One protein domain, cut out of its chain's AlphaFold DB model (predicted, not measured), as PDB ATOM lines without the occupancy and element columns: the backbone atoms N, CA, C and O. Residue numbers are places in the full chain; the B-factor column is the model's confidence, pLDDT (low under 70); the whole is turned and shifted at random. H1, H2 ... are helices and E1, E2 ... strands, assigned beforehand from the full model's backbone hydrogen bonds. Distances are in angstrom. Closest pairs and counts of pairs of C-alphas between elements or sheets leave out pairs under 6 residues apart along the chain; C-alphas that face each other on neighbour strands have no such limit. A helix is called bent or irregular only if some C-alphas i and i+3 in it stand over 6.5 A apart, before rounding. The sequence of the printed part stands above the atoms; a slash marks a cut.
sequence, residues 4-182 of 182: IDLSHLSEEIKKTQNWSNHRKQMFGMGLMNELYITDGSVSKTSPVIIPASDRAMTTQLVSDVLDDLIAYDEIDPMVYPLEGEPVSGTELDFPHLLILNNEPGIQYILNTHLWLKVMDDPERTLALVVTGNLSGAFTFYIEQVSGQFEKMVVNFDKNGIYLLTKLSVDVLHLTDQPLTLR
ATOM      1  N   ILE A   4      43.488  20.078  -1.034       81.31
ATOM      2  CA  ILE A   4      44.106  19.836  -2.345       81.31
ATOM      3  C   ILE A   4      45.464  19.146  -2.172       81.31
ATOM      4  O   ILE A   4      45.724  18.143  -2.833       81.31
ATOM      5  N   ASP A   5      46.292  19.630  -1.241       84.62
ATOM      6  CA  ASP A   5      47.594  19.016  -0.947       84.62
ATOM      7  C   ASP A   5      47.426  17.560  -0.488       84.62
ATOM      8  O   ASP A   5      48.138  16.675  -0.953       84.62
ATOM      9  N   LEU A   6      46.447  17.300   0.388       84.75
ATOM     10  CA  LEU A   6      46.168  15.958   0.905       84.75
ATOM     11  C   LEU A   6      45.699  14.992  -0.192       84.75
ATOM     12  O   LEU A   6      46.120  13.838  -0.209       84.75
ATOM     13  N   SER A   7      44.877  15.453  -1.140       83.50
ATOM     14  CA  SER A   7      44.466  14.626  -2.281       83.50
ATOM     15  C   SER A   7      45.647  14.257  -3.183       83.50
ATOM     16  O   SER A   7      45.764  13.104  -3.594       83.50
ATOM     17  N   HIS A   8      46.551  15.203  -3.457       85.38
ATOM     18  CA  HIS A   8      47.758  14.925  -4.241       85.38
ATOM     19  C   HIS A   8      48.710  13.953  -3.533       85.38
ATOM     20  O   HIS A   8      49.325  13.109  -4.184       85.38
ATOM     21  N   LEU A   9      48.807  14.024  -2.204       87.31
ATOM     22  CA  LEU A   9      49.658  13.126  -1.425       87.31
ATOM     23  C   LEU A   9      49.269  11.651  -1.559       87.31
ATOM     24  O   LEU A   9      50.164  10.823  -1.705       87.31
ATOM     25  N   SER A  10      47.976  11.308  -1.584       84.56
ATOM     26  CA  SER A  10      47.544   9.911  -1.795       84.56
ATOM     27  C   SER A  10      48.023   9.357  -3.148       84.56
ATOM     28  O   SER A  10      48.407   8.191  -3.261       84.56
ATOM     29  N   GLU A  11      48.072  10.187  -4.196       86.25
ATOM     30  CA  GLU A  11      48.624   9.772  -5.494       86.25
ATOM     31  C   GLU A  11      50.142   9.555  -5.445       86.25
ATOM     32  O   GLU A  11      50.650   8.636  -6.091       86.25
ATOM     33  N   GLU A  12      50.869  10.380  -4.690       87.88
ATOM     34  CA  GLU A  12      52.316  10.233  -4.503       87.88
ATOM     35  C   GLU A  12      52.664   8.992  -3.672       87.88
ATOM     36  O   GLU A  12      53.555   8.239  -4.066       87.88
ATOM     37  N   ILE A  13      51.914   8.719  -2.600       90.12
ATOM     38  CA  ILE A  13      52.059   7.516  -1.765       90.12
ATOM     39  C   ILE A  13      51.918   6.246  -2.618       90.12
ATOM     40  O   ILE A  13      52.756   5.352  -2.582       90.12
ATOM     41  N   LYS A  14      50.948   6.190  -3.536       87.44
ATOM     42  CA  LYS A  14      50.794   5.029  -4.439       87.44
ATOM     43  C   LYS A  14      52.020   4.773  -5.322       87.44
ATOM     44  O   LYS A  14      52.264   3.636  -5.725       87.44
ATOM     45  N   LYS A  15      52.825   5.797  -5.628       88.62
ATOM     46  CA  LYS A  15      54.056   5.652  -6.430       88.62
ATOM     47  C   LYS A  15      55.216   5.058  -5.625       88.62
ATOM     48  O   LYS A  15      56.200   4.620  -6.234       88.62
ATOM     49  N   THR A  16      55.123   5.007  -4.296       88.81
ATOM     50  CA  THR A  16      56.185   4.491  -3.420       88.81
ATOM     51  C   THR A  16      56.274   2.966  -3.427       88.81
ATOM     52  O   THR A  16      57.279   2.423  -2.975       88.81
ATOM     53  N   GLN A  17      55.288   2.256  -3.992       84.62
ATOM     54  CA  GLN A  17      55.240   0.787  -4.046       84.62
ATOM     55  C   GLN A  17      56.562   0.147  -4.502       84.62
ATOM     56  O   GLN A  17      56.978  -0.872  -3.957       84.62
ATOM     57  N   ASN A  18      57.244   0.774  -5.467       87.75
ATOM     58  CA  ASN A  18      58.498   0.285  -6.052       87.75
ATOM     59  C   ASN A  18      59.767   0.829  -5.367       87.75
ATOM     60  O   ASN A  18      60.879   0.617  -5.855       87.75
ATOM     61  N   TRP A  19      59.632   1.608  -4.295       91.88
ATOM     62  CA  TRP A  19      60.766   2.175  -3.572       91.88
ATOM     63  C   TRP A  19      61.378   1.149  -2.618       91.88
ATOM     64  O   TRP A  19      60.717   0.219  -2.163       91.88
ATOM     65  N   SER A  20      62.657   1.338  -2.283       92.06
ATOM     66  CA  SER A  20      63.286   0.561  -1.215       92.06
ATOM     67  C   SER A  20      62.644   0.880   0.137       92.06
ATOM     68  O   SER A  20      62.234   2.018   0.373       92.06
ATOM     69  N   ASN A  21      62.638  -0.089   1.057       90.25
ATOM     70  CA  ASN A  21      62.044   0.071   2.393       90.25
ATOM     71  C   ASN A  21      62.584   1.306   3.128       90.25
ATOM     72  O   ASN A  21      61.819   2.090   3.672       90.25
ATOM     73  N   HIS A  22      63.898   1.542   3.067       90.19
ATOM     74  CA  HIS A  22      64.504   2.737   3.661       90.19
ATOM     75  C   HIS A  22      63.935   4.037   3.069       90.19
ATOM     76  O   HIS A  22      63.688   4.997   3.790       90.19
ATOM     77  N   ARG A  23      63.725   4.089   1.749       92.19
ATOM     78  CA  ARG A  23      63.198   5.285   1.084       92.19
ATOM     79  C   ARG A  23      61.726   5.521   1.427       92.19
ATOM     80  O   ARG A  23      61.357   6.672   1.629       92.19
ATOM     81  N   LYS A  24      60.925   4.455   1.512       92.81
ATOM     82  CA  LYS A  24      59.531   4.510   1.978       92.81
ATOM     83  C   LYS A  24      59.443   5.088   3.386       92.81
ATOM     84  O   LYS A  24      58.784   6.095   3.586       92.81
ATOM     85  N   GLN A  25      60.218   4.526   4.310       89.81
ATOM     86  CA  GLN A  25      60.250   4.960   5.707       89.81
ATOM     87  C   GLN A  25      60.680   6.425   5.851       89.81
ATOM     88  O   GLN A  25      60.032   7.199   6.547       89.81
ATOM     89  N   MET A  26      61.718   6.859   5.125       92.00
ATOM     90  CA  MET A  26      62.128   8.270   5.133       92.00
ATOM     91  C   MET A  26      61.036   9.214   4.611       92.00
ATOM     92  O   MET A  26      60.903  10.328   5.114       92.00
ATOM     93  N   PHE A  27      60.271   8.786   3.607       93.31
ATOM     94  CA  PHE A  27      59.173   9.572   3.055       93.31
ATOM     95  C   PHE A  27      57.969   9.612   4.003       93.31
ATOM     96  O   PHE A  27      57.508  10.708   4.319       93.31
ATOM     97  N   GLY A  28      57.548   8.468   4.549       93.25
ATOM     98  CA  GLY A  28      56.487   8.388   5.554       93.25
ATOM     99  C   GLY A  28      56.804   9.214   6.805       93.25
ATOM    100  O   GLY A  28      55.973  10.002   7.255       93.25
ATOM    101  N   MET A  29      58.037   9.141   7.319       91.75
ATOM    102  CA  MET A  29      58.495   9.992   8.429       91.75
ATOM    103  C   MET A  29      58.474  11.483   8.072       91.75
ATOM    104  O   MET A  29      58.074  12.306   8.895       91.75
ATOM    105  N   GLY A  30      58.894  11.842   6.854       92.56
ATOM    106  CA  GLY A  30      58.805  13.214   6.354       92.56
ATOM    107  C   GLY A  30      57.362  13.716   6.338       92.56
ATOM    108  O   GLY A  30      57.087  14.798   6.852       92.56
ATOM    109  N   LEU A  31      56.430  12.890   5.853       92.62
ATOM    110  CA  LEU A  31      55.010  13.223   5.848       92.62
ATOM    111  C   LEU A  31      54.458  13.382   7.265       92.62
ATOM    112  O   LEU A  31      53.784  14.365   7.551       92.62
ATOM    113  N   MET A  32      54.788  12.467   8.177       93.38
ATOM    114  CA  MET A  32      54.365  12.545   9.579       93.38
ATOM    115  C   MET A  32      54.895  13.791  10.299       93.38
ATOM    116  O   MET A  32      54.284  14.242  11.265       93.38
ATOM    117  N   ASN A  33      55.998  14.389   9.846       92.19
ATOM    118  CA  ASN A  33      56.462  15.671  10.381       92.19
ATOM    119  C   ASN A  33      55.586  16.844   9.921       92.19
ATOM    120  O   ASN A  33      55.398  17.798  10.671       92.19
ATOM    121  N   GLU A  34      55.068  16.788   8.696       90.50
ATOM    122  CA  GLU A  34      54.368  17.901   8.044       90.50
ATOM    123  C   GLU A  34      52.841  17.756   8.057       90.50
ATOM    124  O   GLU A  34      52.124  18.705   7.738       90.50
ATOM    125  N   LEU A  35      52.321  16.590   8.440       91.81
ATOM    126  CA  LEU A  35      50.894  16.311   8.476       91.81
ATOM    127  C   LEU A  35      50.238  17.007   9.675       91.81
ATOM    128  O   LEU A  35      50.640  16.837  10.824       91.81
ATOM    129  N   TYR A  36      49.197  17.793   9.413       88.12
ATOM    130  CA  TYR A  36      48.413  18.472  10.445       88.12
ATOM    131  C   TYR A  36      46.991  18.746   9.966       88.12
ATOM    132  O   TYR A  36      46.758  19.006   8.776       88.12
ATOM    133  N   ILE A  37      46.059  18.778  10.916       87.62
ATOM    134  CA  ILE A  37      44.655  19.127  10.700       87.62
ATOM    135  C   ILE A  37      44.447  20.577  11.141       87.62
ATOM    136  O   ILE A  37      44.602  20.917  12.311       87.62
ATOM    137  N   THR A  38      44.058  21.450  10.218       73.38
ATOM    138  CA  THR A  38      43.708  22.848  10.516       73.38
ATOM    139  C   THR A  38      42.213  23.085  10.279       73.38
ATOM    140  O   THR A  38      41.627  22.474   9.392       73.38
ATOM    141  N   ASP A  39      41.585  23.944  11.082       58.91
ATOM    142  CA  ASP A  39      40.270  24.576  10.838       58.91
ATOM    143  C   ASP A  39      40.391  25.836   9.974       58.91
ATOM    144  O   ASP A  39      39.393  26.503   9.716       58.91
ATOM    145  N   GLY A  40      41.605  26.239   9.592       53.03
ATOM    146  CA  GLY A  40      41.855  27.589   9.091       53.03
ATOM    147  C   GLY A  40      41.746  28.675  10.172       53.03
ATOM    148  O   GLY A  40      41.897  29.853   9.855       53.03
ATOM    149  N   SER A  41      41.530  28.310  11.441       49.25
ATOM    150  CA  SER A  41      41.467  29.224  12.577       49.25
ATOM    151  C   SER A  41      42.737  29.065  13.420       49.25
ATOM    152  O   SER A  41      43.021  28.062  14.066       49.25
ATOM    153  N   VAL A  42      43.589  30.085  13.366       45.47
ATOM    154  CA  VAL A  42      44.857  30.125  14.103       45.47
ATOM    155  C   VAL A  42      44.571  30.479  15.566       45.47
ATOM    156  O   VAL A  42      45.016  31.518  16.052       45.47
ATOM    157  N   SER A  43      43.767  29.692  16.282       43.50
ATOM    158  CA  SER A  43      43.576  29.946  17.711       43.50
ATOM    159  C   SER A  43      44.793  29.435  18.481       43.50
ATOM    160  O   SER A  43      45.045  28.238  18.572       43.50
ATOM    161  N   LYS A  44      45.578  30.379  19.011       44.91
ATOM    162  CA  LYS A  44      46.809  30.152  19.789       44.91
ATOM    163  C   LYS A  44      46.554  29.832  21.268       44.91
ATOM    164  O   LYS A  44      47.500  29.819  22.052       44.91
ATOM    165  N   THR A  45      45.305  29.644  21.682       47.03
ATOM    166  CA  THR A  45      44.941  29.561  23.101       47.03
ATOM    167  C   THR A  45      44.221  28.256  23.401       47.03
ATOM    168  O   THR A  45      43.066  28.095  23.020       47.03
ATOM    169  N   SER A  46      44.946  27.385  24.113       52.12
ATOM    170  CA  SER A  46      44.578  26.046  24.594       52.12
ATOM    171  C   SER A  46      44.303  25.007  23.496       52.12
ATOM    172  O   SER A  46      43.768  25.349  22.444       52.12
ATOM    173  N   PRO A  47      44.689  23.730  23.695       60.94
ATOM    174  CA  PRO A  47      44.312  22.670  22.767       60.94
ATOM    175  C   PRO A  47      42.785  22.562  22.741       60.94
ATOM    176  O   PRO A  47      42.163  22.161  23.720       60.94
ATOM    177  N   VAL A  48      42.178  23.001  21.640       70.62
ATOM    178  CA  VAL A  48      40.732  22.911  21.453       70.62
ATOM    179  C   VAL A  48      40.418  21.485  21.028       70.62
ATOM    180  O   VAL A  48      40.861  21.049  19.965       70.62
ATOM    181  N   ILE A  49      39.644  20.778  21.851       84.06
ATOM    182  CA  ILE A  49      39.110  19.468  21.490       84.06
ATOM    183  C   ILE A  49      37.908  19.676  20.574       84.06
ATOM    184  O   ILE A  49      36.948  20.348  20.949       84.06
ATOM    185  N   ILE A  50      37.968  19.115  19.370       86.94
ATOM    186  CA  ILE A  50      36.963  19.329  18.326       86.94
ATOM    187  C   ILE A  50      36.499  17.967  17.795       86.94
ATOM    188  O   ILE A  50      37.349  17.146  17.427       86.94
ATOM    189  N   PRO A  51      35.179  17.707  17.730       87.75
ATOM    190  CA  PRO A  51      34.637  16.540  17.041       87.75
ATOM    191  C   PRO A  51      35.062  16.506  15.571       87.75
ATOM    192  O   PRO A  51      35.033  17.525  14.879       87.75
ATOM    193  N   ALA A  52      35.420  15.333  15.046       86.75
ATOM    194  CA  ALA A  52      35.851  15.221  13.651       86.75
ATOM    195  C   ALA A  52      34.767  15.635  12.637       86.75
ATOM    196  O   ALA A  52      35.101  16.153  11.569       86.75
ATOM    197  N   SER A  53      33.481  15.487  12.988       86.44
ATOM    198  CA  SER A  53      32.340  15.946  12.180       86.44
ATOM    199  C   SER A  53      32.459  17.410  11.765       86.44
ATOM    200  O   SER A  53      32.090  17.771  10.647       86.44
ATOM    201  N   ASP A  54      33.037  18.242  12.627       84.06
ATOM    202  CA  ASP A  54      33.144  19.684  12.415       84.06
ATOM    203  C   ASP A  54      34.190  20.023  11.337       84.06
ATOM    204  O   ASP A  54      34.210  21.136  10.808       84.06
ATOM    205  N   ARG A  55      35.052  19.061  10.968       85.12
ATOM    206  CA  ARG A  55      36.082  19.182   9.920       85.12
ATOM    207  C   ARG A  55      36.074  18.005   8.931       85.12
ATOM    208  O   ARG A  55      37.115  17.697   8.344       85.12
ATOM    209  N   ALA A  56      34.898  17.412   8.701       85.50
ATOM    210  CA  ALA A  56      34.701  16.117   8.040       85.50
ATOM    211  C   ALA A  56      35.547  15.873   6.772       85.50
ATOM    212  O   ALA A  56      36.170  14.825   6.632       85.50
ATOM    213  N   MET A  57      35.612  16.836   5.842       88.62
ATOM    214  CA  MET A  57      36.377  16.655   4.597       88.62
ATOM    215  C   MET A  57      37.886  16.538   4.849       88.62
ATOM    216  O   MET A  57      38.544  15.671   4.284       88.62
ATOM    217  N   THR A  58      38.448  17.417   5.685       87.94
ATOM    218  CA  THR A  58      39.893  17.398   5.964       87.94
ATOM    219  C   THR A  58      40.250  16.176   6.801       87.94
ATOM    220  O   THR A  58      41.269  15.544   6.542       87.94
ATOM    221  N   THR A  59      39.409  15.805   7.769       90.31
ATOM    222  CA  THR A  59      39.626  14.609   8.592       90.31
ATOM    223  C   THR A  59      39.554  13.328   7.776       90.31
ATOM    224  O   THR A  59      40.372  12.443   8.007       90.31
ATOM    225  N   GLN A  60      38.642  13.240   6.800       91.94
ATOM    226  CA  GLN A  60      38.578  12.096   5.891       91.94
ATOM    227  C   GLN A  60      39.873  11.964   5.087       91.94
ATOM    228  O   GLN A  60      40.517  10.926   5.141       91.94
ATOM    229  N   LEU A  61      40.306  13.040   4.424       92.56
ATOM    230  CA  LEU A  61      41.526  13.021   3.612       92.56
ATOM    231  C   LEU A  61      42.779  12.693   4.434       92.56
ATOM    232  O   LEU A  61      43.646  11.962   3.967       92.56
ATOM    233  N   VAL A  62      42.887  13.218   5.660       94.12
ATOM    234  CA  VAL A  62      43.989  12.858   6.565       94.12
ATOM    235  C   VAL A  62      43.897  11.393   6.987       94.12
ATOM    236  O   VAL A  62      44.928  10.732   7.040       94.12
ATOM    237  N   SER A  63      42.697  10.872   7.264       94.25
ATOM    238  CA  SER A  63      42.518   9.447   7.563       94.25
ATOM    239  C   SER A  63      42.997   8.576   6.404       94.25
ATOM    240  O   SER A  63      43.816   7.694   6.635       94.25
ATOM    241  N   ASP A  64      42.560   8.874   5.180       94.38
ATOM    242  CA  ASP A  64      42.925   8.113   3.980       94.38
ATOM    243  C   ASP A  64      44.446   8.115   3.759       94.38
ATOM    244  O   ASP A  64      45.038   7.078   3.476       94.38
ATOM    245  N   VAL A  65      45.098   9.269   3.954       94.81
ATOM    246  CA  VAL A  65      46.563   9.388   3.883       94.81
ATOM    247  C   VAL A  65      47.249   8.491   4.914       94.81
ATOM    248  O   VAL A  65      48.221   7.822   4.577       94.81
ATOM    249  N   LEU A  66      46.771   8.453   6.163       95.44
ATOM    250  CA  LEU A  66      47.353   7.585   7.195       95.44
ATOM    251  C   LEU A  66      47.166   6.101   6.863       95.44
ATOM    252  O   LEU A  66      48.092   5.315   7.061       95.44
ATOM    253  N   ASP A  67      45.990   5.728   6.363       95.19
ATOM    254  CA  ASP A  67      45.677   4.346   6.005       95.19
ATOM    255  C   ASP A  67      46.533   3.889   4.803       95.19
ATOM    256  O   ASP A  67      47.120   2.806   4.843       95.19
ATOM    257  N   ASP A  68      46.721   4.751   3.794       94.06
ATOM    258  CA  ASP A  68      47.640   4.521   2.670       94.06
ATOM    259  C   ASP A  68      49.101   4.364   3.155       94.06
ATOM    260  O   ASP A  68      49.790   3.426   2.749       94.06
ATOM    261  N   LEU A  69      49.582   5.237   4.053       93.81
ATOM    262  CA  LEU A  69      50.949   5.164   4.594       93.81
ATOM    263  C   LEU A  69      51.235   3.833   5.308       93.81
ATOM    264  O   LEU A  69      52.325   3.274   5.166       93.81
ATOM    265  N   ILE A  70      50.266   3.321   6.070       94.06
ATOM    266  CA  ILE A  70      50.381   2.018   6.736       94.06
ATOM    267  C   ILE A  70      50.361   0.895   5.695       94.06
ATOM    268  O   ILE A  70      51.206   0.006   5.736       94.06
ATOM    269  N   ALA A  71      49.431   0.939   4.736       92.94
ATOM    270  CA  ALA A  71      49.252  -0.116   3.738       92.94
ATOM    271  C   ALA A  71      50.484  -0.337   2.841       92.94
ATOM    272  O   ALA A  71      50.683  -1.442   2.332       92.94
ATOM    273  N   TYR A  72      51.307   0.696   2.634       90.88
ATOM    274  CA  TYR A  72      52.533   0.613   1.833       90.88
ATOM    275  C   TYR A  72      53.820   0.415   2.650       90.88
ATOM    276  O   TYR A  72      54.912   0.478   2.063       90.88
ATOM    277  N   ASP A  73      53.697   0.115   3.950       89.69
ATOM    278  CA  ASP A  73      54.790  -0.067   4.918       89.69
ATOM    279  C   ASP A  73      55.700   1.176   5.038       89.69
ATOM    280  O   ASP A  73      56.927   1.081   5.188       89.69
ATOM    281  N   GLU A  74      55.117   2.371   4.902       91.31
ATOM    282  CA  GLU A  74      55.845   3.641   5.012       91.31
ATOM    283  C   GLU A  74      55.974   4.113   6.457       91.31
ATOM    284  O   GLU A  74      56.949   4.789   6.791       91.31
ATOM    285  N   ILE A  75      55.012   3.748   7.307       92.81
ATOM    286  CA  ILE A  75      55.055   3.953   8.754       92.81
ATOM    287  C   ILE A  75      54.554   2.699   9.468       92.81
ATOM    288  O   ILE A  75      53.548   2.110   9.076       92.81
ATOM    289  N   ASP A  76      55.224   2.339  10.558       93.69
ATOM    290  CA  ASP A  76      54.805   1.230  11.410       93.69
ATOM    291  C   ASP A  76      54.049   1.765  12.639       93.69
ATOM    292  O   ASP A  76      54.599   2.579  13.396       93.69
ATOM    293  N   PRO A  77      52.803   1.318  12.885       95.06
ATOM    294  CA  PRO A  77      52.100   1.625  14.123       95.06
ATOM    295  C   PRO A  77      52.814   1.044  15.352       95.06
ATOM    296  O   PRO A  77      53.361  -0.059  15.333       95.06
ATOM    297  N   MET A  78      52.779   1.780  16.458       95.94
ATOM    298  CA  MET A  78      53.429   1.419  17.714       95.94
ATOM    299  C   MET A  78      52.393   0.870  18.687       95.94
ATOM    300  O   MET A  78      51.489   1.588  19.104       95.94
ATOM    301  N   VAL A  79      52.538  -0.391  19.088       95.38
ATOM    302  CA  VAL A  79      51.685  -0.982  20.124       95.38
ATOM    303  C   VAL A  79      51.986  -0.326  21.470       95.38
ATOM    304  O   VAL A  79      53.108  -0.416  21.969       95.38
ATOM    305  N   TYR A  80      50.979   0.310  22.065       95.69
ATOM    306  CA  TYR A  80      51.075   0.995  23.347       95.69
ATOM    307  C   TYR A  80      50.084   0.367  24.345       95.69
ATOM    308  O   TYR A  80      48.879   0.634  24.284       95.69
ATOM    309  N   PRO A  81      50.542  -0.522  25.245       92.31
ATOM    310  CA  PRO A  81      49.684  -1.087  26.279       92.31
ATOM    311  C   PRO A  81      49.351  -0.024  27.323       92.31
ATOM    312  O   PRO A  81      50.246   0.594  27.895       92.31
ATOM    313  N   LEU A  82      48.061   0.177  27.582       92.00
ATOM    314  CA  LEU A  82      47.618   1.072  28.644       92.00
ATOM    315  C   LEU A  82      47.725   0.390  30.011       92.00
ATOM    316  O   LEU A  82      47.374  -0.784  30.171       92.00
ATOM    317  N   GLU A  83      48.186   1.157  30.995       90.19
ATOM    318  CA  GLU A  83      48.199   0.787  32.407       90.19
ATOM    319  C   GLU A  83      47.343   1.798  33.171       90.19
ATOM    320  O   GLU A  83      47.640   2.993  33.185       90.19
ATOM    321  N   GLY A  84      46.241   1.311  33.746       89.75
ATOM    322  CA  GLY A  84      45.298   2.127  34.501       89.75
ATOM    323  C   GLY A  84      45.745   2.326  35.939       89.75
ATOM    324  O   GLY A  84      46.045   1.364  36.647       89.75
ATOM    325  N   GLU A  85      45.743   3.576  36.387       91.25
ATOM    326  CA  GLU A  85      45.917   3.928  37.793       91.25
ATOM    327  C   GLU A  85      44.538   4.210  38.415       91.25
ATOM    328  O   GLU A  85      43.849   5.132  37.963       91.25
ATOM    329  N   PRO A  86      44.105   3.460  39.448       90.19
ATOM    330  CA  PRO A  86      42.826   3.706  40.102       90.19
ATOM    331  C   PRO A  86      42.809   5.083  40.756       90.19
ATOM    332  O   PRO A  86      43.734   5.447  41.490       90.19
ATOM    333  N   VAL A  87      41.726   5.830  40.563       87.81
ATOM    334  CA  VAL A  87      41.567   7.149  41.172       87.81
ATOM    335  C   VAL A  87      40.620   7.072  42.364       87.81
ATOM    336  O   VAL A  87      39.452   6.706  42.241       87.81
ATOM    337  N   SER A  88      41.125   7.426  43.546       72.56
ATOM    338  CA  SER A  88      40.354   7.418  44.793       72.56
ATOM    339  C   SER A  88      39.805   8.811  45.125       72.56
ATOM    340  O   SER A  88      40.571   9.677  45.525       72.56
ATOM    341  N   GLY A  89      38.480   8.984  45.030       57.62
ATOM    342  CA  GLY A  89      37.696   9.976  45.787       57.62
ATOM    343  C   GLY A  89      37.757  11.458  45.368       57.62
ATOM    344  O   GLY A  89      38.689  12.166  45.720       57.62
ATOM    345  N   THR A  90      36.664  11.906  44.729       60.62
ATOM    346  CA  THR A  90      36.029  13.252  44.742       60.62
ATOM    347  C   THR A  90      36.897  14.504  44.575       60.62
ATOM    348  O   THR A  90      37.322  15.097  45.558       60.62
ATOM    349  N   GLU A  91      37.051  14.920  43.313       65.38
ATOM    350  CA  GLU A  91      36.909  16.289  42.746       65.38
ATOM    351  C   GLU A  91      37.486  16.309  41.309       65.38
ATOM    352  O   GLU A  91      38.121  17.265  40.872       65.38
ATOM    353  N   LEU A  92      37.314  15.218  40.551       75.00
ATOM    354  CA  LEU A  92      37.628  15.245  39.127       75.00
ATOM    355  C   LEU A  92      36.407  15.775  38.390       75.00
ATOM    356  O   LEU A  92      35.372  15.114  38.348       75.00
ATOM    357  N   ASP A  93      36.543  16.984  37.859       85.44
ATOM    358  CA  ASP A  93      35.618  17.507  36.869       85.44
ATOM    359  C   ASP A  93      36.066  17.047  35.480       85.44
ATOM    360  O   ASP A  93      37.255  17.099  35.138       85.44
ATOM    361  N   PHE A  94      35.104  16.575  34.693       89.94
ATOM    362  CA  PHE A  94      35.312  16.105  33.328       89.94
ATOM    363  C   PHE A  94      34.515  16.993  32.369       89.94
ATOM    364  O   PHE A  94      33.465  16.582  31.871       89.94
ATOM    365  N   PRO A  95      34.991  18.222  32.103       88.81
ATOM    366  CA  PRO A  95      34.301  19.173  31.233       88.81
ATOM    367  C   PRO A  95      34.202  18.690  29.780       88.81
ATOM    368  O   PRO A  95      33.407  19.221  29.000       88.81
ATOM    369  N   HIS A  96      34.984  17.676  29.403       89.88
ATOM    370  CA  HIS A  96      34.989  17.107  28.065       89.88
ATOM    371  C   HIS A  96      34.762  15.594  28.113       89.88
ATOM    372  O   HIS A  96      35.533  14.843  28.715       89.88
ATOM    373  N   LEU A  97      33.717  15.151  27.415       91.88
ATOM    374  CA  LEU A  97      33.389  13.745  27.206       91.88
ATOM    375  C   LEU A  97      33.560  13.421  25.724       91.88
ATOM    376  O   LEU A  97      32.913  14.039  24.875       91.88
ATOM    377  N   LEU A  98      34.438  12.471  25.414       93.06
ATOM    378  CA  LEU A  98      34.663  12.007  24.048       93.06
ATOM    379  C   LEU A  98      33.914  10.701  23.843       93.06
ATOM    380  O   LEU A  98      34.269   9.697  24.450       93.06
ATOM    381  N   ILE A  99      32.894  10.724  22.995       92.50
ATOM    382  CA  ILE A  99      32.083   9.562  22.639       92.50
ATOM    383  C   ILE A  99      32.656   8.992  21.345       92.50
ATOM    384  O   ILE A  99      32.530   9.593  20.279       92.50
ATOM    385  N   LEU A 100      33.330   7.857  21.453       89.62
ATOM    386  CA  LEU A 100      33.951   7.163  20.336       89.62
ATOM    387  C   LEU A 100      32.883   6.398  19.555       89.62
ATOM    388  O   LEU A 100      32.018   5.745  20.142       89.62
ATOM    389  N   ASN A 101      32.945   6.468  18.228       87.62
ATOM    390  CA  ASN A 101      32.229   5.520  17.387       87.62
ATOM    391  C   ASN A 101      33.142   4.321  17.074       87.62
ATOM    392  O   ASN A 101      34.365   4.419  17.141       87.62
ATOM    393  N   ASN A 102      32.544   3.190  16.702       81.69
ATOM    394  CA  ASN A 102      33.289   2.003  16.264       81.69
ATOM    395  C   ASN A 102      33.610   2.024  14.756       81.69
ATOM    396  O   ASN A 102      33.996   1.002  14.185       81.69
ATOM    397  N   GLU A 103      33.410   3.160  14.087       91.19
ATOM    398  CA  GLU A 103      33.714   3.316  12.669       91.19
ATOM    399  C   GLU A 103      35.164   3.793  12.497       91.19
ATOM    400  O   GLU A 103      35.621   4.685  13.214       91.19
ATOM    401  N   PRO A 104      35.915   3.218  11.546       93.50
ATOM    402  CA  PRO A 104      37.274   3.656  11.288       93.50
ATOM    403  C   PRO A 104      37.298   5.107  10.808       93.50
ATOM    404  O   PRO A 104      36.459   5.548  10.024       93.50
ATOM    405  N   GLY A 105      38.294   5.848  11.285       94.94
ATOM    406  CA  GLY A 105      38.444   7.265  10.992       94.94
ATOM    407  C   GLY A 105      38.820   8.086  12.215       94.94
ATOM    408  O   GLY A 105      38.871   7.604  13.350       94.94
ATOM    409  N   ILE A 106      39.126   9.355  11.968       95.31
ATOM    410  CA  ILE A 106      39.438  10.319  13.021       95.31
ATOM    411  C   ILE A 106      38.154  10.620  13.795       95.31
ATOM    412  O   ILE A 106      37.156  10.999  13.195       95.31
ATOM    413  N   GLN A 107      38.203  10.467  15.116       93.75
ATOM    414  CA  GLN A 107      37.067  10.674  16.020       93.75
ATOM    415  C   GLN A 107      37.091  12.083  16.613       93.75
ATOM    416  O   GLN A 107      36.112  12.828  16.560       93.75
ATOM    417  N   TYR A 108      38.255  12.469  17.140       93.44
ATOM    418  CA  TYR A 108      38.458  13.736  17.832       93.44
ATOM    419  C   TYR A 108      39.814  14.328  17.500       93.44
ATOM    420  O   TYR A 108      40.832  13.637  17.492       93.44
ATOM    421  N   ILE A 109      39.825  15.637  17.289       92.25
ATOM    422  CA  ILE A 109      41.036  16.427  17.099       92.25
ATOM    423  C   ILE A 109      41.362  17.054  18.450       92.25
ATOM    424  O   ILE A 109      40.573  17.850  18.953       92.25
ATOM    425  N   LEU A 110      42.494  16.681  19.048       90.44
ATOM    426  CA  LEU A 110      42.928  17.215  20.344       90.44
ATOM    427  C   LEU A 110      43.736  18.506  20.159       90.44
ATOM    428  O   LEU A 110      43.649  19.430  20.962       90.44
ATOM    429  N   ASN A 111      44.532  18.569  19.092       88.50
ATOM    430  CA  ASN A 111      45.129  19.785  18.548       88.50
ATOM    431  C   ASN A 111      45.499  19.564  17.065       88.50
ATOM    432  O   ASN A 111      45.204  18.520  16.486       88.50
ATOM    433  N   THR A 112      46.160  20.533  16.429       88.06
ATOM    434  CA  THR A 112      46.496  20.461  14.996       88.06
ATOM    435  C   THR A 112      47.410  19.291  14.608       88.06
ATOM    436  O   THR A 112      47.382  18.870  13.454       88.06
ATOM    437  N   HIS A 113      48.197  18.762  15.543       91.81
ATOM    438  CA  HIS A 113      49.190  17.698  15.361       91.81
ATOM    439  C   HIS A 113      48.901  16.441  16.201       91.81
ATOM    440  O   HIS A 113      49.746  15.553  16.310       91.81
ATOM    441  N   LEU A 114      47.740  16.388  16.857       93.31
ATOM    442  CA  LEU A 114      47.399  15.325  17.789       93.31
ATOM    443  C   LEU A 114      45.906  15.021  17.728       93.31
ATOM    444  O   LEU A 114      45.073  15.890  18.002       93.31
ATOM    445  N   TRP A 115      45.555  13.787  17.389       94.81
ATOM    446  CA  TRP A 115      44.161  13.361  17.263       94.81
ATOM    447  C   TRP A 115      43.973  11.891  17.623       94.81
ATOM    448  O   TRP A 115      44.920  11.103  17.633       94.81
ATOM    449  N   LEU A 116      42.726  11.536  17.914       95.56
ATOM    450  CA  LEU A 116      42.284  10.164  18.124       95.56
ATOM    451  C   LEU A 116      41.697   9.614  16.825       95.56
ATOM    452  O   LEU A 116      40.824  10.245  16.219       95.56
ATOM    453  N   LYS A 117      42.161   8.437  16.409       95.62
ATOM    454  CA  LYS A 117      41.673   7.704  15.234       95.62
ATOM    455  C   LYS A 117      41.304   6.284  15.634       95.62
ATOM    456  O   LYS A 117      42.064   5.629  16.330       95.62
ATOM    457  N   VAL A 118      40.165   5.807  15.155       95.19
ATOM    458  CA  VAL A 118      39.839   4.380  15.145       95.19
ATOM    459  C   VAL A 118      40.439   3.784  13.878       95.19
ATOM    460  O   VAL A 118      40.248   4.315  12.776       95.19
ATOM    461  N   MET A 119      41.231   2.730  14.039       94.56
ATOM    462  CA  MET A 119      41.940   2.086  12.937       94.56
ATOM    463  C   MET A 119      40.988   1.269  12.059       94.56
ATOM    464  O   MET A 119      39.995   0.716  12.537       94.56
ATOM    465  N   ASP A 120      41.315   1.153  10.767       92.25
ATOM    466  CA  ASP A 120      40.623   0.228   9.858       92.25
ATOM    467  C   ASP A 120      41.156  -1.208   9.987       92.25
ATOM    468  O   ASP A 120      41.480  -1.881   9.011       92.25
ATOM    469  N   ASP A 121      41.293  -1.669  11.228       90.69
ATOM    470  CA  ASP A 121      41.642  -3.042  11.561       90.69
ATOM    471  C   ASP A 121      40.403  -3.804  12.078       90.69
ATOM    472  O   ASP A 121      39.367  -3.198  12.385       90.69
ATOM    473  N   PRO A 122      40.459  -5.148  12.159       89.50
ATOM    474  CA  PRO A 122      39.330  -5.944  12.636       89.50
ATOM    475  C   PRO A 122      38.908  -5.632  14.078       89.50
ATOM    476  O   PRO A 122      37.748  -5.841  14.426       89.50
ATOM    477  N   GLU A 123      39.843  -5.165  14.909       89.00
ATOM    478  CA  GLU A 123      39.619  -4.877  16.331       89.00
ATOM    479  C   GLU A 123      39.099  -3.454  16.579       89.00
ATOM    480  O   GLU A 123      38.693  -3.153  17.699       89.00
ATOM    481  N   ARG A 124      39.058  -2.596  15.546       91.38
ATOM    482  CA  ARG A 124      38.726  -1.167  15.648       91.38
ATOM    483  C   ARG A 124      39.570  -0.477  16.715       91.38
ATOM    484  O   ARG A 124      39.066   0.272  17.550       91.38
ATOM    485  N   THR A 125      40.875  -0.739  16.681       92.94
ATOM    486  CA  THR A 125      41.813  -0.258  17.696       92.94
ATOM    487  C   THR A 125      41.789   1.266  17.764       92.94
ATOM    488  O   THR A 125      41.918   1.944  16.742       92.94
ATOM    489  N   LEU A 126      41.666   1.829  18.968       95.25
ATOM    490  CA  LEU A 126      41.849   3.263  19.159       95.25
ATOM    491  C   LEU A 126      43.339   3.598  19.081       95.25
ATOM    492  O   LEU A 126      44.161   2.983  19.757       95.25
ATOM    493  N   ALA A 127      43.689   4.612  18.304       96.12
ATOM    494  CA  ALA A 127      45.043   5.106  18.168       96.12
ATOM    495  C   ALA A 127      45.139   6.592  18.512       96.12
ATOM    496  O   ALA A 127      44.294   7.399  18.113       96.12
ATOM    497  N   LEU A 128      46.214   6.962  19.206       97.06
ATOM    498  CA  LEU A 128      46.661   8.345  19.316       97.06
ATOM    499  C   LEU A 128      47.655   8.616  18.185       97.06
ATOM    500  O   LEU A 128      48.695   7.966  18.102       97.06
ATOM    501  N   VAL A 129      47.349   9.569  17.313       97.31
ATOM    502  CA  VAL A 129      48.232   9.946  16.204       97.31
ATOM    503  C   VAL A 129      48.954  11.235  16.562       97.31
ATOM    504  O   VAL A 129      48.302  12.245  16.814       97.31
ATOM    505  N   VAL A 130      50.286  11.188  16.574       96.00
ATOM    506  CA  VAL A 130      51.178  12.306  16.910       96.00
ATOM    507  C   VAL A 130      51.986  12.688  15.673       96.00
ATOM    508  O   VAL A 130      52.670  11.842  15.090       96.00
ATOM    509  N   THR A 131      51.949  13.963  15.298       94.44
ATOM    510  CA  THR A 131      52.734  14.539  14.196       94.44
ATOM    511  C   THR A 131      53.515  15.776  14.648       94.44
ATOM    512  O   THR A 131      53.456  16.180  15.812       94.44
ATOM    513  N   GLY A 132      54.289  16.394  13.748       90.94
ATOM    514  CA  GLY A 132      54.931  17.690  14.020       90.94
ATOM    515  C   GLY A 132      56.118  17.663  14.992       90.94
ATOM    516  O   GLY A 132      56.567  18.718  15.429       90.94
ATOM    517  N   ASN A 133      56.645  16.480  15.314       89.19
ATOM    518  CA  ASN A 133      57.699  16.236  16.305       89.19
ATOM    519  C   ASN A 133      57.317  16.692  17.718       89.19
ATOM    520  O   ASN A 133      58.150  17.210  18.462       89.19
ATOM    521  N   LEU A 134      56.049  16.504  18.088       88.94
ATOM    522  CA  LEU A 134      55.588  16.787  19.440       88.94
ATOM    523  C   LEU A 134      56.089  15.741  20.439       88.94
ATOM    524  O   LEU A 134      56.163  14.547  20.143       88.94
ATOM    525  N   SER A 135      56.357  16.204  21.659       93.12
ATOM    526  CA  SER A 135      56.625  15.352  22.814       93.12
ATOM    527  C   SER A 135      55.752  15.771  23.993       93.12
ATOM    528  O   SER A 135      55.412  16.948  24.140       93.12
ATOM    529  N   GLY A 136      55.340  14.815  24.819       94.75
ATOM    530  CA  GLY A 136      54.382  15.088  25.876       94.75
ATOM    531  C   GLY A 136      53.656  13.865  26.408       94.75
ATOM    532  O   GLY A 136      54.102  12.726  26.274       94.75
ATOM    533  N   ALA A 137      52.523  14.141  27.045       95.81
ATOM    534  CA  ALA A 137      51.617  13.142  27.574       95.81
ATOM    535  C   ALA A 137      50.163  13.515  27.277       95.81
ATOM    536  O   ALA A 137      49.763  14.674  27.431       95.81
ATOM    537  N   PHE A 138      49.377  12.512  26.895       95.50
ATOM    538  CA  PHE A 138      47.923  12.574  26.831       95.50
ATOM    539  C   PHE A 138      47.346  11.779  28.001       95.50
ATOM    540  O   PHE A 138      47.627  10.590  28.144       95.50
ATOM    541  N   THR A 139      46.578  12.451  28.854       95.44
ATOM    542  CA  THR A 139      45.912  11.862  30.017       95.44
ATOM    543  C   THR A 139      44.411  11.854  29.790       95.44
ATOM    544  O   THR A 139      43.823  12.883  29.457       95.44
ATOM    545  N   PHE A 140      43.793  10.703  30.015       94.94
ATOM    546  CA  PHE A 140      42.348  10.531  29.956       94.94
ATOM    547  C   PHE A 140      41.886   9.555  31.030       94.94
ATOM    548  O   PHE A 140      42.692   8.857  31.645       94.94
ATOM    549  N   TYR A 141      40.583   9.530  31.269       94.25
ATOM    550  CA  TYR A 141      39.975   8.739  32.322       94.25
ATOM    551  C   TYR A 141      38.874   7.856  31.756       94.25
ATOM    552  O   TYR A 141      38.162   8.222  30.816       94.25
ATOM    553  N   ILE A 142      38.746   6.680  32.348       92.62
ATOM    554  CA  ILE A 142      37.745   5.682  31.996       92.62
ATOM    555  C   ILE A 142      36.903   5.413  33.227       92.62
ATOM    556  O   ILE A 142      37.452   5.152  34.297       92.62
ATOM    557  N   GLU A 143      35.585   5.449  33.066       90.31
ATOM    558  CA  GLU A 143      34.660   5.010  34.103       90.31
ATOM    559  C   GLU A 143      34.539   3.481  34.077       90.31
ATOM    560  O   GLU A 143      34.203   2.873  33.060       90.31
ATOM    561  N   GLN A 144      34.829   2.853  35.210       87.75
ATOM    562  CA  GLN A 144      34.634   1.429  35.441       87.75
ATOM    563  C   GLN A 144      33.178   1.143  35.818       87.75
ATOM    564  O   GLN A 144      32.475   1.998  36.351       87.75
ATOM    565  N   VAL A 145      32.734  -0.108  35.660       85.31
ATOM    566  CA  VAL A 145      31.363  -0.541  36.025       85.31
ATOM    567  C   VAL A 145      31.023  -0.265  37.500       85.31
ATOM    568  O   VAL A 145      29.858  -0.109  37.858       85.31
ATOM    569  N   SER A 146      32.030  -0.184  38.372       84.81
ATOM    570  CA  SER A 146      31.875   0.179  39.786       84.81
ATOM    571  C   SER A 146      31.580   1.670  40.029       84.81
ATOM    572  O   SER A 146      31.355   2.049  41.178       84.81
ATOM    573  N   GLY A 147      31.620   2.511  38.990       83.88
ATOM    574  CA  GLY A 147      31.574   3.976  39.067       83.88
ATOM    575  C   GLY A 147      32.902   4.619  39.489       83.88
ATOM    576  O   GLY A 147      32.958   5.817  39.756       83.88
ATOM    577  N   GLN A 148      33.979   3.833  39.607       88.12
ATOM    578  CA  GLN A 148      35.325   4.361  39.846       88.12
ATOM    579  C   GLN A 148      36.003   4.738  38.534       88.12
ATOM    580  O   GLN A 148      35.773   4.104  37.511       88.12
ATOM    581  N   PHE A 149      36.882   5.735  38.582       90.69
ATOM    582  CA  PHE A 149      37.666   6.136  37.422       90.69
ATOM    583  C   PHE A 149      39.066   5.536  37.471       90.69
ATOM    584  O   PHE A 149      39.716   5.524  38.519       90.69
ATOM    585  N   GLU A 150      39.548   5.096  36.315       92.75
ATOM    586  CA  GLU A 150      40.954   4.783  36.087       92.75
ATOM    587  C   GLU A 150      41.579   5.862  35.217       92.75
ATOM    588  O   GLU A 150      41.038   6.243  34.176       92.75
ATOM    589  N   LYS A 151      42.729   6.359  35.658       94.06
ATOM    590  CA  LYS A 151      43.553   7.293  34.908       94.06
ATOM    591  C   LYS A 151      44.447   6.512  33.955       94.06
ATOM    592  O   LYS A 151      45.171   5.616  34.379       94.06
ATOM    593  N   MET A 152      44.444   6.921  32.697       95.38
ATOM    594  CA  MET A 152      45.296   6.400  31.636       95.38
ATOM    595  C   MET A 152      46.239   7.505  31.157       95.38
ATOM    596  O   MET A 152      45.831   8.662  31.030       95.38
ATOM    597  N   VAL A 153      47.499   7.158  30.880       95.69
ATOM    598  CA  VAL A 153      48.501   8.103  30.363       95.69
ATOM    599  C   VAL A 153      49.239   7.505  29.169       95.69
ATOM    600  O   VAL A 153      49.873   6.454  29.269       95.69
ATOM    601  N   VAL A 154      49.209   8.218  28.046       96.25
ATOM    602  CA  VAL A 154      49.993   7.909  26.847       96.25
ATOM    603  C   VAL A 154      51.127   8.914  26.748       96.25
ATOM    604  O   VAL A 154      50.890  10.096  26.497       96.25
ATOM    605  N   ASN A 155      52.357   8.454  26.959       96.06
ATOM    606  CA  ASN A 155      53.554   9.266  26.772       96.06
ATOM    607  C   ASN A 155      54.046   9.117  25.332       96.06
ATOM    608  O   ASN A 155      54.115   8.005  24.809       96.06
ATOM    609  N   PHE A 156      54.423  10.230  24.716       94.81
ATOM    610  CA  PHE A 156      54.946  10.267  23.356       94.81
ATOM    611  C   PHE A 156      56.136  11.222  23.272       94.81
ATOM    612  O   PHE A 156      56.155  12.278  23.903       94.81
ATOM    613  N   ASP A 157      57.143  10.850  22.495       94.25
ATOM    614  CA  ASP A 157      58.383  11.615  22.312       94.25
ATOM    615  C   ASP A 157      58.796  11.759  20.840       94.25
ATOM    616  O   ASP A 157      59.822  12.363  20.527       94.25
ATOM    617  N   LYS A 158      57.985  11.212  19.933       93.00
ATOM    618  CA  LYS A 158      58.196  11.224  18.488       93.00
ATOM    619  C   LYS A 158      56.872  11.105  17.745       93.00
ATOM    620  O   LYS A 158      55.854  10.692  18.308       93.00
ATOM    621  N   ASN A 159      56.925  11.379  16.447       94.56
ATOM    622  CA  ASN A 159      55.792  11.144  15.563       94.56
ATOM    623  C   ASN A 159      55.489   9.656  15.441       94.56
ATOM    624  O   ASN A 159      56.395   8.817  15.426       94.56
ATOM    625  N   GLY A 160      54.207   9.341  15.329       95.19
ATOM    626  CA  GLY A 160      53.767   7.966  15.206       95.19
ATOM    627  C   GLY A 160      52.276   7.789  15.414       95.19
ATOM    628  O   GLY A 160      51.551   8.711  15.788       95.19
ATOM    629  N   ILE A 161      51.848   6.557  15.169       97.31
ATOM    630  CA  ILE A 161      50.495   6.075  15.427       97.31
ATOM    631  C   ILE A 161      50.601   5.122  16.612       97.31
ATOM    632  O   ILE A 161      51.153   4.034  16.481       97.31
ATOM    633  N   TYR A 162      50.126   5.548  17.777       97.31
ATOM    634  CA  TYR A 162      50.212   4.802  19.028       97.31
ATOM    635  C   TYR A 162      48.914   4.018  19.221       97.31
ATOM    636  O   TYR A 162      47.891   4.598  19.581       97.31
ATOM    637  N   LEU A 163      48.949   2.712  18.962       96.19
ATOM    638  CA  LEU A 163      47.815   1.802  19.104       96.19
ATOM    639  C   LEU A 163      47.548   1.534  20.586       96.19
ATOM    640  O   LEU A 163      48.341   0.868  21.255       96.19
ATOM    641  N   LEU A 164      46.438   2.052  21.100       94.69
ATOM    642  CA  LEU A 164      46.064   1.984  22.507       94.69
ATOM    643  C   LEU A 164      45.396   0.638  22.794       94.69
ATOM    644  O   LEU A 164      44.188   0.464  22.644       94.69
ATOM    645  N   THR A 165      46.204  -0.341  23.187       88.00
ATOM    646  CA  THR A 165      45.720  -1.711  23.415       88.00
ATOM    647  C   THR A 165      45.158  -1.896  24.823       88.00
ATOM    648  O   THR A 165      45.548  -1.192  25.758       88.00
ATOM    649  N   LYS A 166      44.262  -2.888  24.973       78.31
ATOM    650  CA  LYS A 166      43.472  -3.189  26.190       78.31
ATOM    651  C   LYS A 166      42.391  -2.157  26.527       78.31
ATOM    652  O   LYS A 166      41.868  -2.153  27.637       78.31
ATOM    653  N   LEU A 167      42.040  -1.313  25.564       79.75
ATOM    654  CA  LEU A 167      40.960  -0.355  25.689       79.75
ATOM    655  C   LEU A 167      39.684  -0.927  25.060       79.75
ATOM    656  O   LEU A 167      39.669  -1.231  23.875       79.75
ATOM    657  N   SER A 168      38.624  -1.078  25.850       71.12
ATOM    658  CA  SER A 168      37.296  -1.508  25.385       71.12
ATOM    659  C   SER A 168      36.254  -0.554  25.953       71.12
ATOM    660  O   SER A 168      35.518  -0.910  26.875       71.12
ATOM    661  N   VAL A 169      36.261   0.694  25.480       78.75
ATOM    662  CA  VAL A 169      35.389   1.747  26.015       78.75
ATOM    663  C   VAL A 169      34.889   2.656  24.907       78.75
ATOM    664  O   VAL A 169      35.640   3.003  23.999       78.75
ATOM    665  N   ASP A 170      33.641   3.092  25.048       86.12
ATOM    666  CA  ASP A 170      32.994   4.003  24.103       86.12
ATOM    667  C   ASP A 170      33.128   5.472  24.533       86.12
ATOM    668  O   ASP A 170      32.841   6.376  23.754       86.12
ATOM    669  N   VAL A 171      33.543   5.740  25.778       92.00
ATOM    670  CA  VAL A 171      33.625   7.100  26.327       92.00
ATOM    671  C   VAL A 171      34.960   7.334  27.021       92.00
ATOM    672  O   VAL A 171      35.339   6.591  27.927       92.00
ATOM    673  N   LEU A 172      35.645   8.409  26.631       94.50
ATOM    674  CA  LEU A 172      36.818   8.929  27.331       94.50
ATOM    675  C   LEU A 172      36.454  10.213  28.070       94.50
ATOM    676  O   LEU A 172      35.875  11.134  27.495       94.50
ATOM    677  N   HIS A 173      36.849  10.286  29.332       93.62
ATOM    678  CA  HIS A 173      36.645  11.447  30.185       93.62
ATOM    679  C   HIS A 173      37.932  12.263  30.236       93.62
ATOM    680  O   HIS A 173      39.002  11.724  30.537       93.62
ATOM    681  N   LEU A 174      37.848  13.555  29.938       93.06
ATOM    682  CA  LEU A 174      38.993  14.457  29.923       93.06
ATOM    683  C   LEU A 174      38.772  15.619  30.888       93.06
ATOM    684  O   LEU A 174      37.677  16.170  30.990       93.06
ATOM    685  N   THR A 175      39.849  15.998  31.571       91.31
ATOM    686  CA  THR A 175      39.937  17.244  32.342       91.31
ATOM    687  C   THR A 175      40.141  18.435  31.394       91.31
ATOM    688  O   THR A 175      40.327  18.245  30.193       91.31
ATOM    689  N   ASP A 176      40.179  19.665  31.915       87.81
ATOM    690  CA  ASP A 176      40.524  20.870  31.129       87.81
ATOM    691  C   ASP A 176      41.956  20.851  30.558       87.81
ATOM    692  O   ASP A 176      42.294  21.607  29.647       87.81
ATOM    693  N   GLN A 177      42.834  20.007  31.112       87.56
ATOM    694  CA  GLN A 177      44.235  19.894  30.701       87.56
ATOM    695  C   GLN A 177      44.605  18.435  30.407       87.56
ATOM    696  O   GLN A 177      45.449  17.854  31.092       87.56
ATOM    697  N   PRO A 178      44.011  17.825  29.366       89.50
ATOM    698  CA  PRO A 178      44.290  16.436  29.026       89.50
ATOM    699  C   PRO A 178      45.647  16.273  28.330       89.50
ATOM    700  O   PRO A 178      46.152  15.160  28.211       89.50
ATOM    701  N   LEU A 179      46.252  17.371  27.865       90.94
ATOM    702  CA  LEU A 179      47.527  17.384  27.157       90.94
ATOM    703  C   LEU A 179      48.586  18.172  27.915       90.94
ATOM    704  O   LEU A 179      48.405  19.348  28.218       90.94
ATOM    705  N   THR A 180      49.735  17.537  28.129       90.94
ATOM    706  CA  THR A 180      50.964  18.198  28.579       90.94
ATOM    707  C   THR A 180      52.000  18.092  27.469       90.94
ATOM    708  O   THR A 180      52.496  17.000  27.213       90.94
ATOM    709  N   LEU A 181      52.321  19.204  26.806       88.06
ATOM    710  CA  LEU A 181      53.320  19.261  25.730       88.06
ATOM    711  C   LEU A 181      54.647  19.826  26.257       88.06
ATOM    712  O   LEU A 181      54.637  20.674  27.154       88.06
ATOM    713  N   ARG A 182      55.770  19.348  25.716       79.50
ATOM    714  CA  ARG A 182      57.133  19.800  26.034       79.50
ATOM    715  C   ARG A 182      57.820  20.398  24.817       79.50
ATOM    716  O   ARG A 182      57.607  19.858  23.708       79.50
TER     717      ARG A 182
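AT A GLANCE: This is residues 4 to 182 of the 182 residues of an uncharacterized protein of Lactococcus lactis subsp. cremoris (UniProt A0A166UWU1). A strongly twisted five-strand sheet forms a wall across an elongated domain, with helix H3 over one face and H1 beyond H3; a second twisted sheet, E2 E8 E7 E11, lies over part of the other face. The pair E3 E10 lies at one side, E10 beside E7. The printed part has 179 residues, with three named helices followed by eleven named strands, a mixed class. The larger sheet has the order E1 E9 E6 E5 E4 and is mixed; the other two are antiparallel. The whole is compact, with a radius of gyration of the C-alphas of 16.6 A and spans of 56 by 34 by 30 A.

IN THESE COORDINATES: The larger sheet holds E1, residues 78 to 81, E9, 160 to 165, E6, 126 to 130, E5, 114 to 118, and E4, 105 to 111, 16.1 A long. The second sheet holds E2, 85 to 87, E8, 149 to 156, 22.7 A, E7, 136 to 143, 23.6 A, and E11, 179 to 181, which ends at C-alpha (53.320, 19.261, 25.730). E3 is residues 96 to 99 and E10 is 171 to 174. H1, residues 4 to 18, 24.6 A, begins at C-alpha (44.106, 19.836, -2.345); H2 is 21 to 34, 20.2 A, and H3 is 52 to 71, 22.7 A.

HOW THE PARTS SIT: E4, E5 and E6 form a meander, each strand the antiparallel neighbour of the one before, with N 107 to O 116 at 2.9 A and N 127 to O 117 at 2.8 A. E9 is antiparallel to E6, N 162 to O 128 at 2.8 A, and parallel to E1, N 78 to O 161 at 2.8 A. H3 is on this sheet at a height of 8.2 A, across the strands at 69 degrees to E4 on the local plane; the closest C-alphas of H3 and E4, Ala 52 and Tyr 108, are 5.1 A apart. H3 is irregular, C-alphas 54 and 57 being 9.0 A apart, with a kink of 65 degrees near residue 59; H1 is irregular, but only just, C-alphas 15 and 18 being 7.0 A apart. H1, H2 and H3 form an up and down bundle, each helix running against the one before. H1 touches H3 with residues 61 to 69 of H3 alone, closest at the C-alphas of Ser 10 and Val 65, 5.8 A. H2 is close to H1 but not clearly touching, the C-alphas of Thr 16 and Lys 24 being 6.4 A apart, and only grazes the larger sheet with residues 29 to 33. In H2 every O i to N i+4 pair is within hydrogen-bond range; in H1 6 of 11 are, in H3 14 of 16. The hairpin E7 and E8 has N 138 to O 154 at 2.9 A; E2 pairs with E8, N 85 to O 151 at 2.9 A, and E11 with E7, N 137 to O 180 at 2.9 A. E3 and E10 have N 98 to O 172 at 2.9 A, and the closest C-alphas of E7 and E10, Tyr 141 and His 173, are 4.8 A apart.

THE WHOLE: The farthest C-alphas, those of Asn 18 and Thr 90, are 57.0 A apart. The printed part has no cut. The link from H2 to H3, 17 residues, is long. The mean pLDDT of the printed part is 87.9; residues 39 to 47 and 89 to 91 are under 70.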